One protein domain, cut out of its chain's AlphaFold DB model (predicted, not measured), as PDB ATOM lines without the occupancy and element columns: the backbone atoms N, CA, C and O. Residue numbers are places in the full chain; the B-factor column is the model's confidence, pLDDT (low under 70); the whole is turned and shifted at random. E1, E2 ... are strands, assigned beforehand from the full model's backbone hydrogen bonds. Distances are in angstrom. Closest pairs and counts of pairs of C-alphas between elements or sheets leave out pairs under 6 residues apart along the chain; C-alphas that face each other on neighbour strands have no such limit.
ATOM      1  N   TYR A 606     -34.363 -40.229  13.896       94.75
ATOM      2  CA  TYR A 606     -33.593 -39.034  13.581       94.75
ATOM      3  C   TYR A 606     -32.160 -39.160  14.102       94.75
ATOM      4  O   TYR A 606     -31.920 -39.756  15.148       94.75
ATOM      5  N   GLU A 607     -31.209 -38.557  13.392       96.00
ATOM      6  CA  GLU A 607     -29.806 -38.492  13.815       96.00
ATOM      7  C   GLU A 607     -29.291 -37.049  13.757       96.00
ATOM      8  O   GLU A 607     -29.659 -36.289  12.855       96.00
ATOM      9  N   TYR A 608     -28.404 -36.705  14.695       94.06
ATOM     10  CA  TYR A 608     -27.802 -35.376  14.870       94.06
ATOM     11  C   TYR A 608     -26.288 -35.530  15.034       94.06
ATOM     12  O   TYR A 608     -25.736 -35.425  16.125       94.06
ATOM     13  N   THR A 609     -25.604 -35.872  13.945       94.19
ATOM     14  CA  THR A 609     -24.177 -36.251  13.985       94.19
ATOM     15  C   THR A 609     -23.221 -35.103  13.670       94.19
ATOM     16  O   THR A 609     -22.019 -35.329  13.573       94.19
ATOM     17  N   TYR A 610     -23.727 -33.876  13.512       92.56
ATOM     18  CA  TYR A 610     -22.926 -32.709  13.145       92.56
ATOM     19  C   TYR A 610     -22.480 -31.930  14.402       92.56
ATOM     20  O   TYR A 610     -23.282 -31.185  14.968       92.56
ATOM     21  N   PRO A 611     -21.226 -32.081  14.883       86.75
ATOM     22  CA  PRO A 611     -20.866 -31.687  16.251       86.75
ATOM     23  C   PRO A 611     -20.878 -30.177  16.512       86.75
ATOM     24  O   PRO A 611     -21.131 -29.760  17.638       86.75
ATOM     25  N   SER A 612     -20.609 -29.353  15.493       87.38
ATOM     26  CA  SER A 612     -20.617 -27.886  15.620       87.38
ATOM     27  C   SER A 612     -22.022 -27.295  15.721       87.38
ATOM     28  O   SER A 612     -22.171 -26.167  16.185       87.38
ATOM     29  N   TRP A 613     -23.055 -28.045  15.334       89.69
ATOM     30  CA  TRP A 613     -24.451 -27.657  15.504       89.69
ATOM     31  C   TRP A 613     -25.257 -28.886  15.954       89.69
ATOM     32  O   TRP A 613     -25.908 -29.538  15.139       89.69
ATOM     33  N   PRO A 614     -25.251 -29.202  17.266       87.56
ATOM     34  CA  PRO A 614     -25.856 -30.419  17.816       87.56
ATOM     35  C   PRO A 614     -27.365 -30.562  17.586       87.56
ATOM     36  O   PRO A 614     -27.909 -31.647  17.746       87.56
ATOM     37  N   ARG A 615     -28.061 -29.477  17.228       88.56
ATOM     38  CA  ARG A 615     -29.479 -29.489  16.825       88.56
ATOM     39  C   ARG A 615     -29.715 -29.710  15.334       88.56
ATOM     40  O   ARG A 615     -30.864 -29.829  14.909       88.56
ATOM     41  N   PHE A 616     -28.663 -29.762  14.523       92.00
ATOM     42  CA  PHE A 616     -28.788 -30.005  13.097       92.00
ATOM     43  C   PHE A 616     -29.118 -31.470  12.828       92.00
ATOM     44  O   PHE A 616     -28.298 -32.365  13.044       92.00
ATOM     45  N   ARG A 617     -30.330 -31.713  12.330       94.25
ATOM     46  CA  ARG A 617     -30.752 -33.040  11.887       94.25
ATOM     47  C   ARG A 617     -29.923 -33.449  10.671       94.25
ATOM     48  O   ARG A 617     -30.081 -32.882   9.594       94.25
ATOM     49  N   THR A 618     -29.078 -34.461  10.829       96.69
ATOM     50  CA  THR A 618     -28.264 -35.025   9.744       96.69
ATOM     51  C   THR A 618     -28.986 -36.138   9.003       96.69
ATOM     52  O   THR A 618     -28.684 -36.395   7.839       96.69
ATOM     53  N   LYS A 619     -29.953 -36.801   9.647       96.50
ATOM     54  CA  LYS A 619     -30.718 -37.884   9.026       96.50
ATOM     55  C   LYS A 619     -32.108 -38.040   9.625       96.50
ATOM     56  O   LYS A 619     -32.331 -37.759  10.798       96.50
ATOM     57  N   GLU A 620     -33.019 -38.509   8.791       95.75
ATOM     58  CA  GLU A 620     -34.382 -38.908   9.110       95.75
ATOM     59  C   GLU A 620     -34.713 -40.186   8.340       95.75
ATOM     60  O   GLU A 620     -34.393 -40.298   7.153       95.75
ATOM     61  N   ILE A 621     -35.350 -41.148   8.998       93.12
ATOM     62  CA  ILE A 621     -35.910 -42.339   8.358       93.12
ATOM     63  C   ILE A 621     -37.377 -42.425   8.748       93.12
ATOM     64  O   ILE A 621     -37.700 -42.537   9.927       93.12
ATOM     65  N   LEU A 622     -38.241 -42.397   7.740       90.00
ATOM     66  CA  LEU A 622     -39.686 -42.524   7.859       90.00
ATOM     67  C   LEU A 622     -40.122 -43.888   7.300       90.00
ATOM     68  O   LEU A 622     -39.767 -44.214   6.159       90.00
ATOM     69  N   PRO A 623     -40.901 -44.689   8.041       86.19
ATOM     70  CA  PRO A 623     -41.514 -45.899   7.505       86.19
ATOM     71  C   PRO A 623     -42.643 -45.554   6.521       86.19
ATOM     72  O   PRO A 623     -43.326 -44.539   6.661       86.19
ATOM     73  N   SER A 624     -42.861 -46.394   5.506       75.25
ATOM     74  CA  SER A 624     -43.953 -46.196   4.551       75.25
ATOM     75  C   SER A 624     -45.312 -46.372   5.220       75.25
ATOM     76  O   SER A 624     -45.534 -47.295   6.004       75.25
ATOM     77  N   VAL A 625     -46.254 -45.505   4.847       68.19
ATOM     78  CA  VAL A 625     -47.645 -45.616   5.294       68.19
ATOM     79  C   VAL A 625     -48.501 -46.532   4.412       68.19
ATOM     80  O   VAL A 625     -49.592 -46.912   4.837       68.19
ATOM     81  N   VAL A 626     -48.009 -46.886   3.215       68.56
ATOM     82  CA  VAL A 626     -48.759 -47.595   2.157       68.56
ATOM     83  C   VAL A 626     -48.150 -48.954   1.799       68.56
ATOM     84  O   VAL A 626     -48.880 -49.856   1.405       68.56
ATOM     85  N   LYS A 627     -46.825 -49.107   1.902       69.00
ATOM     86  CA  LYS A 627     -46.100 -50.316   1.483       69.00
ATOM     87  C   LYS A 627     -45.615 -51.100   2.697       69.00
ATOM     88  O   LYS A 627     -45.231 -50.500   3.699       69.00
ATOM     89  N   ASP A 628     -45.603 -52.425   2.578       64.38
ATOM     90  CA  ASP A 628     -45.115 -53.311   3.633       64.38
ATOM     91  C   ASP A 628     -43.625 -53.065   3.938       64.38
ATOM     92  O   ASP A 628     -42.828 -52.668   3.079       64.38
ATOM     93  N   SER A 629     -43.252 -53.279   5.200       55.56
ATOM     94  CA  SER A 629     -41.883 -53.109   5.698       55.56
ATOM     95  C   SER A 629     -40.899 -54.031   4.948       55.56
ATOM     96  O   SER A 629     -41.228 -55.201   4.744       55.56
ATOM     97  N   PRO A 630     -39.700 -53.557   4.537       57.22
ATOM     98  CA  PRO A 630     -39.022 -52.336   4.977       57.22
ATOM     99  C   PRO A 630     -39.059 -51.203   3.934       57.22
ATOM    100  O   PRO A 630     -38.032 -50.592   3.632       57.22
ATOM    101  N   ALA A 631     -40.218 -50.895   3.345       76.88
ATOM    102  CA  ALA A 631     -40.338 -49.688   2.529       76.88
ATOM    103  C   ALA A 631     -40.184 -48.433   3.412       76.88
ATOM    104  O   ALA A 631     -41.077 -48.098   4.185       76.88
ATOM    105  N   THR A 632     -39.057 -47.730   3.300       83.81
ATOM    106  CA  THR A 632     -38.773 -46.487   4.040       83.81
ATOM    107  C   THR A 632     -38.449 -45.331   3.096       83.81
ATOM    108  O   THR A 632     -37.998 -45.552   1.970       83.81
ATOM    109  N   ARG A 633     -38.602 -44.100   3.584       89.69
ATOM    110  CA  ARG A 633     -37.995 -42.885   3.029       89.69
ATOM    111  C   ARG A 633     -36.889 -42.429   3.971       89.69
ATOM    112  O   ARG A 633     -37.162 -42.145   5.133       89.69
ATOM    113  N   SER A 634     -35.663 -42.330   3.476       93.06
ATOM    114  CA  SER A 634     -34.553 -41.724   4.208       93.06
ATOM    115  C   SER A 634     -34.241 -40.351   3.636       93.06
ATOM    116  O   SER A 634     -34.089 -40.204   2.426       93.06
ATOM    117  N   THR A 635     -34.127 -39.351   4.503       96.12
ATOM    118  CA  THR A 635     -33.599 -38.033   4.151       96.12
ATOM    119  C   THR A 635     -32.314 -37.802   4.928       96.12
ATOM    120  O   THR A 635     -32.287 -37.998   6.137       96.12
ATOM    121  N   THR A 636     -31.251 -37.388   4.250       97.50
ATOM    122  CA  THR A 636     -29.989 -36.981   4.878       97.50
ATOM    123  C   THR A 636     -29.676 -35.540   4.532       97.50
ATOM    124  O   THR A 636     -30.018 -35.069   3.445       97.50
ATOM    125  N   TRP A 637     -29.017 -34.852   5.456       97.81
ATOM    126  CA  TRP A 637     -28.524 -33.497   5.282       97.81
ATOM    127  C   TRP A 637     -27.055 -33.443   5.679       97.81
ATOM    128  O   TRP A 637     -26.664 -33.953   6.728       97.81
ATOM    129  N   SER A 638     -26.242 -32.810   4.843       96.56
ATOM    130  CA  SER A 638     -24.812 -32.650   5.091       96.56
ATOM    131  C   SER A 638     -24.340 -31.265   4.684       96.56
ATOM    132  O   SER A 638     -24.693 -30.757   3.618       96.56
ATOM    133  N   TRP A 639     -23.532 -30.662   5.551       94.81
ATOM    134  CA  TRP A 639     -22.843 -29.411   5.278       94.81
ATOM    135  C   TRP A 639     -21.455 -29.678   4.704       94.81
ATOM    136  O   TRP A 639     -20.749 -30.593   5.127       94.81
ATOM    137  N   SER A 640     -21.048 -28.850   3.748       93.94
ATOM    138  CA  SER A 640     -19.687 -28.803   3.215       93.94
ATOM    139  C   SER A 640     -19.289 -27.357   2.904       93.94
ATOM    140  O   SER A 640     -20.083 -26.431   3.090       93.94
ATOM    141  N   GLY A 641     -18.033 -27.144   2.500       89.75
ATOM    142  CA  GLY A 641     -17.533 -25.803   2.172       89.75
ATOM    143  C   GLY A 641     -17.530 -24.825   3.354       89.75
ATOM    144  O   GLY A 641     -17.699 -23.632   3.135       89.75
ATOM    145  N   GLY A 642     -17.397 -25.307   4.597       88.94
ATOM    146  CA  GLY A 642     -17.507 -24.450   5.787       88.94
ATOM    147  C   GLY A 642     -18.921 -23.897   5.996       88.94
ATOM    148  O   GLY A 642     -19.068 -22.709   6.242       88.94
ATOM    149  N   GLU A 643     -19.944 -24.747   5.846       92.56
ATOM    150  CA  GLU A 643     -21.372 -24.381   5.936       92.56
ATOM    151  C   GLU A 643     -21.871 -23.434   4.832       92.56
ATOM    152  O   GLU A 643     -22.849 -22.720   5.002       92.56
ATOM    153  N   THR A 644     -21.240 -23.457   3.656       94.19
ATOM    154  CA  THR A 644     -21.706 -22.697   2.477       94.19
ATOM    155  C   THR A 644     -22.471 -23.556   1.478       94.19
ATOM    156  O   THR A 644     -23.097 -23.034   0.558       94.19
ATOM    157  N   VAL A 645     -22.453 -24.880   1.642       95.88
ATOM    158  CA  VAL A 645     -23.161 -25.818   0.768       95.88
ATOM    159  C   VAL A 645     -23.888 -26.857   1.612       95.88
ATOM    160  O   VAL A 645     -23.251 -27.676   2.278       95.88
ATOM    161  N   LEU A 646     -25.218 -26.850   1.545       96.62
ATOM    162  CA  LEU A 646     -26.090 -27.856   2.143       96.62
ATOM    163  C   LEU A 646     -26.524 -28.856   1.075       96.62
ATOM    164  O   LEU A 646     -27.206 -28.493   0.117       96.62
ATOM    165  N   THR A 647     -26.182 -30.126   1.262       97.94
ATOM    166  CA  THR A 647     -26.676 -31.218   0.420       97.94
ATOM    167  C   THR A 647     -27.757 -31.982   1.163       97.94
ATOM    168  O   THR A 647     -27.521 -32.482   2.264       97.94
ATOM    169  N   ARG A 648     -28.933 -32.097   0.546       97.69
ATOM    170  CA  ARG A 648     -30.053 -32.915   1.007       97.69
ATOM    171  C   ARG A 648     -30.249 -34.083   0.049       97.69
ATOM    172  O   ARG A 648     -30.482 -33.856  -1.136       97.69
ATOM    173  N   VAL A 649     -30.193 -35.311   0.552       97.25
ATOM    174  CA  VAL A 649     -30.459 -36.522  -0.239       97.25
ATOM    175  C   VAL A 649     -31.686 -37.220   0.319       97.25
ATOM    176  O   VAL A 649     -31.690 -37.636   1.474       97.25
ATOM    177  N   GLU A 650     -32.712 -37.364  -0.507       94.62
ATOM    178  CA  GLU A 650     -33.906 -38.152  -0.220       94.62
ATOM    179  C   GLU A 650     -33.847 -39.445  -1.010       94.62
ATOM    180  O   GLU A 650     -33.677 -39.405  -2.224       94.62
ATOM    181  N   SER A 651     -34.002 -40.585  -0.351       92.06
ATOM    182  CA  SER A 651     -33.944 -41.900  -0.985       92.06
ATOM    183  C   SER A 651     -35.024 -42.837  -0.447       92.06
ATOM    184  O   SER A 651     -35.474 -42.692   0.690       92.06
ATOM    185  N   GLY A 652     -35.445 -43.802  -1.262       89.31
ATOM    186  CA  GLY A 652     -36.450 -44.802  -0.899       89.31
ATOM    187  C   GLY A 652     -37.764 -44.609  -1.652       89.31
ATOM    188  O   GLY A 652     -37.762 -44.150  -2.789       89.31
ATOM    189  N   TYR A 653     -38.887 -44.989  -1.046       86.31
ATOM    190  CA  TYR A 653     -40.210 -44.834  -1.666       86.31
ATOM    191  C   TYR A 653     -40.794 -43.472  -1.298       86.31
ATOM    192  O   TYR A 653     -41.234 -43.270  -0.165       86.31
ATOM    193  N   LEU A 654     -40.754 -42.530  -2.237       82.69
ATOM    194  CA  LEU A 654     -41.077 -41.122  -2.001       82.69
ATOM    195  C   LEU A 654     -42.512 -40.791  -2.416       82.69
ATOM    196  O   LEU A 654     -43.126 -39.908  -1.821       82.69
ATOM    197  N   ASP A 655     -43.055 -41.548  -3.369       79.81
ATOM    198  CA  ASP A 655     -44.452 -41.517  -3.788       79.81
ATOM    199  C   ASP A 655     -45.139 -42.874  -3.502       79.81
ATOM    200  O   ASP A 655     -44.532 -43.947  -3.675       79.81
ATOM    201  N   PRO A 656     -46.417 -42.888  -3.076       75.19
ATOM    202  CA  PRO A 656     -47.207 -44.116  -2.987       75.19
ATOM    203  C   PRO A 656     -47.175 -44.971  -4.266       75.19
ATOM    204  O   PRO A 656     -47.118 -46.199  -4.167       75.19
ATOM    205  N   ALA A 657     -47.134 -44.350  -5.445       80.75
ATOM    206  CA  ALA A 657     -47.094 -45.011  -6.748       80.75
ATOM    207  C   ALA A 657     -45.710 -45.567  -7.138       80.75
ATOM    208  O   ALA A 657     -45.624 -46.328  -8.100       80.75
ATOM    209  N   ASP A 658     -44.636 -45.238  -6.408       80.12
ATOM    210  CA  ASP A 658     -43.276 -45.674  -6.751       80.12
ATOM    211  C   ASP A 658     -43.157 -47.208  -6.776       80.12
ATOM    212  O   ASP A 658     -43.207 -47.866  -5.740       80.12
ATOM    213  N   VAL A 659     -42.942 -47.819  -7.937       82.06
ATOM    214  CA  VAL A 659     -42.750 -49.283  -8.025       82.06
ATOM    215  C   VAL A 659     -41.348 -49.736  -7.589       82.06
ATOM    216  O   VAL A 659     -41.120 -50.922  -7.367       82.06
ATOM    217  N   SER A 660     -40.413 -48.796  -7.439       83.62
ATOM    218  CA  SER A 660     -39.020 -49.000  -7.023       83.62
ATOM    219  C   SER A 660     -38.525 -47.782  -6.233       83.62
ATOM    220  O   SER A 660     -39.064 -46.694  -6.431       83.62
ATOM    221  N   PRO A 661     -37.500 -47.912  -5.372       83.62
ATOM    222  CA  PRO A 661     -36.954 -46.770  -4.649       83.62
ATOM    223  C   PRO A 661     -36.339 -45.733  -5.602       83.62
ATOM    224  O   PRO A 661     -35.633 -46.083  -6.548       83.62
ATOM    225  N   THR A 662     -36.571 -44.458  -5.312       89.06
ATOM    226  CA  THR A 662     -36.059 -43.295  -6.047       89.06
ATOM    227  C   THR A 662     -35.072 -42.530  -5.169       89.06
ATOM    228  O   THR A 662     -35.124 -42.632  -3.944       89.06
ATOM    229  N   THR A 663     -34.145 -41.779  -5.770       92.31
ATOM    230  CA  THR A 663     -33.249 -40.868  -5.040       92.31
ATOM    231  C   THR A 663     -33.265 -39.476  -5.667       92.31
ATOM    232  O   THR A 663     -33.024 -39.345  -6.865       92.31
ATOM    233  N   TYR A 664     -33.497 -38.443  -4.857       94.50
ATOM    234  CA  TYR A 664     -33.343 -37.036  -5.227       94.50
ATOM    235  C   TYR A 664     -32.230 -36.405  -4.402       94.50
ATOM    236  O   TYR A 664     -32.140 -36.609  -3.194       94.50
ATOM    237  N   THR A 665     -31.384 -35.620  -5.061       96.38
ATOM    238  CA  THR A 665     -30.345 -34.827  -4.404       96.38
ATOM    239  C   THR A 665     -30.585 -33.358  -4.704       96.38
ATOM    240  O   THR A 665     -30.613 -32.956  -5.866       96.38
ATOM    241  N   THR A 666     -30.730 -32.558  -3.654       97.12
ATOM    242  CA  THR A 666     -30.809 -31.100  -3.731       97.12
ATOM    243  C   THR A 666     -29.553 -30.523  -3.105       97.12
ATOM    244  O   THR A 666     -29.196 -30.879  -1.985       97.12
ATOM    245  N   THR A 667     -28.882 -29.628  -3.823       96.75
ATOM    246  CA  THR A 667     -27.763 -28.848  -3.288       96.75
ATOM    247  C   THR A 667     -28.190 -27.394  -3.190       96.75
ATOM    248  O   THR A 667     -28.682 -26.834  -4.167       96.75
ATOM    249  N   THR A 668     -27.994 -26.803  -2.020       97.12
ATOM    250  CA  THR A 668     -28.304 -25.406  -1.729       97.12
ATOM    251  C   THR A 668     -27.015 -24.693  -1.355       97.12
ATOM    252  O   THR A 668     -26.304 -25.140  -0.455       97.12
ATOM    253  N   THR A 669     -26.706 -23.600  -2.043       96.50
ATOM    254  CA  THR A 669     -25.490 -22.813  -1.817       96.50
ATOM    255  C   THR A 669     -25.807 -21.497  -1.127       96.50
ATOM    256  O   THR A 669     -26.824 -20.868  -1.419       96.50
ATOM    257  N   PHE A 670     -24.914 -21.074  -0.243       94.69
ATOM    258  CA  PHE A 670     -25.028 -19.850   0.533       94.69
ATOM    259  C   PHE A 670     -23.779 -18.989   0.352       94.69
ATOM    260  O   PHE A 670     -22.679 -19.500   0.130       94.69
TER     261      PHE A 670
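This is residues 606 to 670 of the 677 residues of an uncharacterized protein of Acidobacteria bacterium (UniProt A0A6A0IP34). This is a single flat, twisted sheet of four antiparallel strands zigzagging from E1 to E4, with no named helix over either face. Residues 606 to 618 make a loop at the E1 edge, and their first two residues, 606 to 607, fold back to pair beside E1; the links E1 to E2 and E3 to E4 make loops at one end of the sheet, and the tight turn from E2 to E3 is at the other. The printed part has 65 residues, with named strands E1, E2, E3 and E4 in that order both along the chain and across the sheet. The class is all strand, though under half of the residues, 30 of the 65, are in named elements. The whole is loose, with a radius of gyration of the C-alphas of 13.6 A, and spans 39 by 21 by 11 A.

The printed part begins at Tyr 606, C-alpha at (-33.593, -39.034, 13.581), and residues 606 to 618 hold no named element. E1, residues 619 to 623, starts with C-alpha 619 at (-30.718, -37.884, 9.026) and is 13.5 A long. E2, residues 632 to 640, is the longest strand by residues and measures 26.0 A. E3, residues 645 to 652, measures 23.2 A. E4, residues 662 to 669, measures 23.4 A and ends with C-alpha 669 at (-25.490, -22.813, -1.817).

The four strands form a meander, each strand the antiparallel neighbour of the one before. Residues 606 to 607 pair antiparallel with residues 619 to 620 of E1. E1 and E2 are a hairpin, their directions 172 degrees apart; C-alphas 619 and 636 face each other at 4.3 A, and N 620 and O 635 are within hydrogen-bond range at 2.8 A. E2 and E3 are a hairpin at 166 degrees; C-alphas 635 and 650 face each other at 4.4 A, with N 636 and O 649 at 2.8 A and N 645 and O 640 at 3.2 A, both within hydrogen-bond range. E3 and E4 are a hairpin at 170 degrees; C-alphas 651 and 663 face each other at 4.2 A, and N 648 and O 666 are within hydrogen-bond range at 2.8 A. E1 and E4 are the edge strands and are apart. The sheet is twisted, its C-alphas lying up to 4.3 A off its best plane.

The two C-alphas farthest apart, those of Asp 628 and Gly 642, are 40.0 A apart. The printed part has no cut. The link E2 to E3 is tight, with 4 residues; the links E1 to E2 and E3 to E4 are short, with 8 and 9. The mean pLDDT of the printed part is 88.5, and the model's confidence is under 70 at residues 625 to 630.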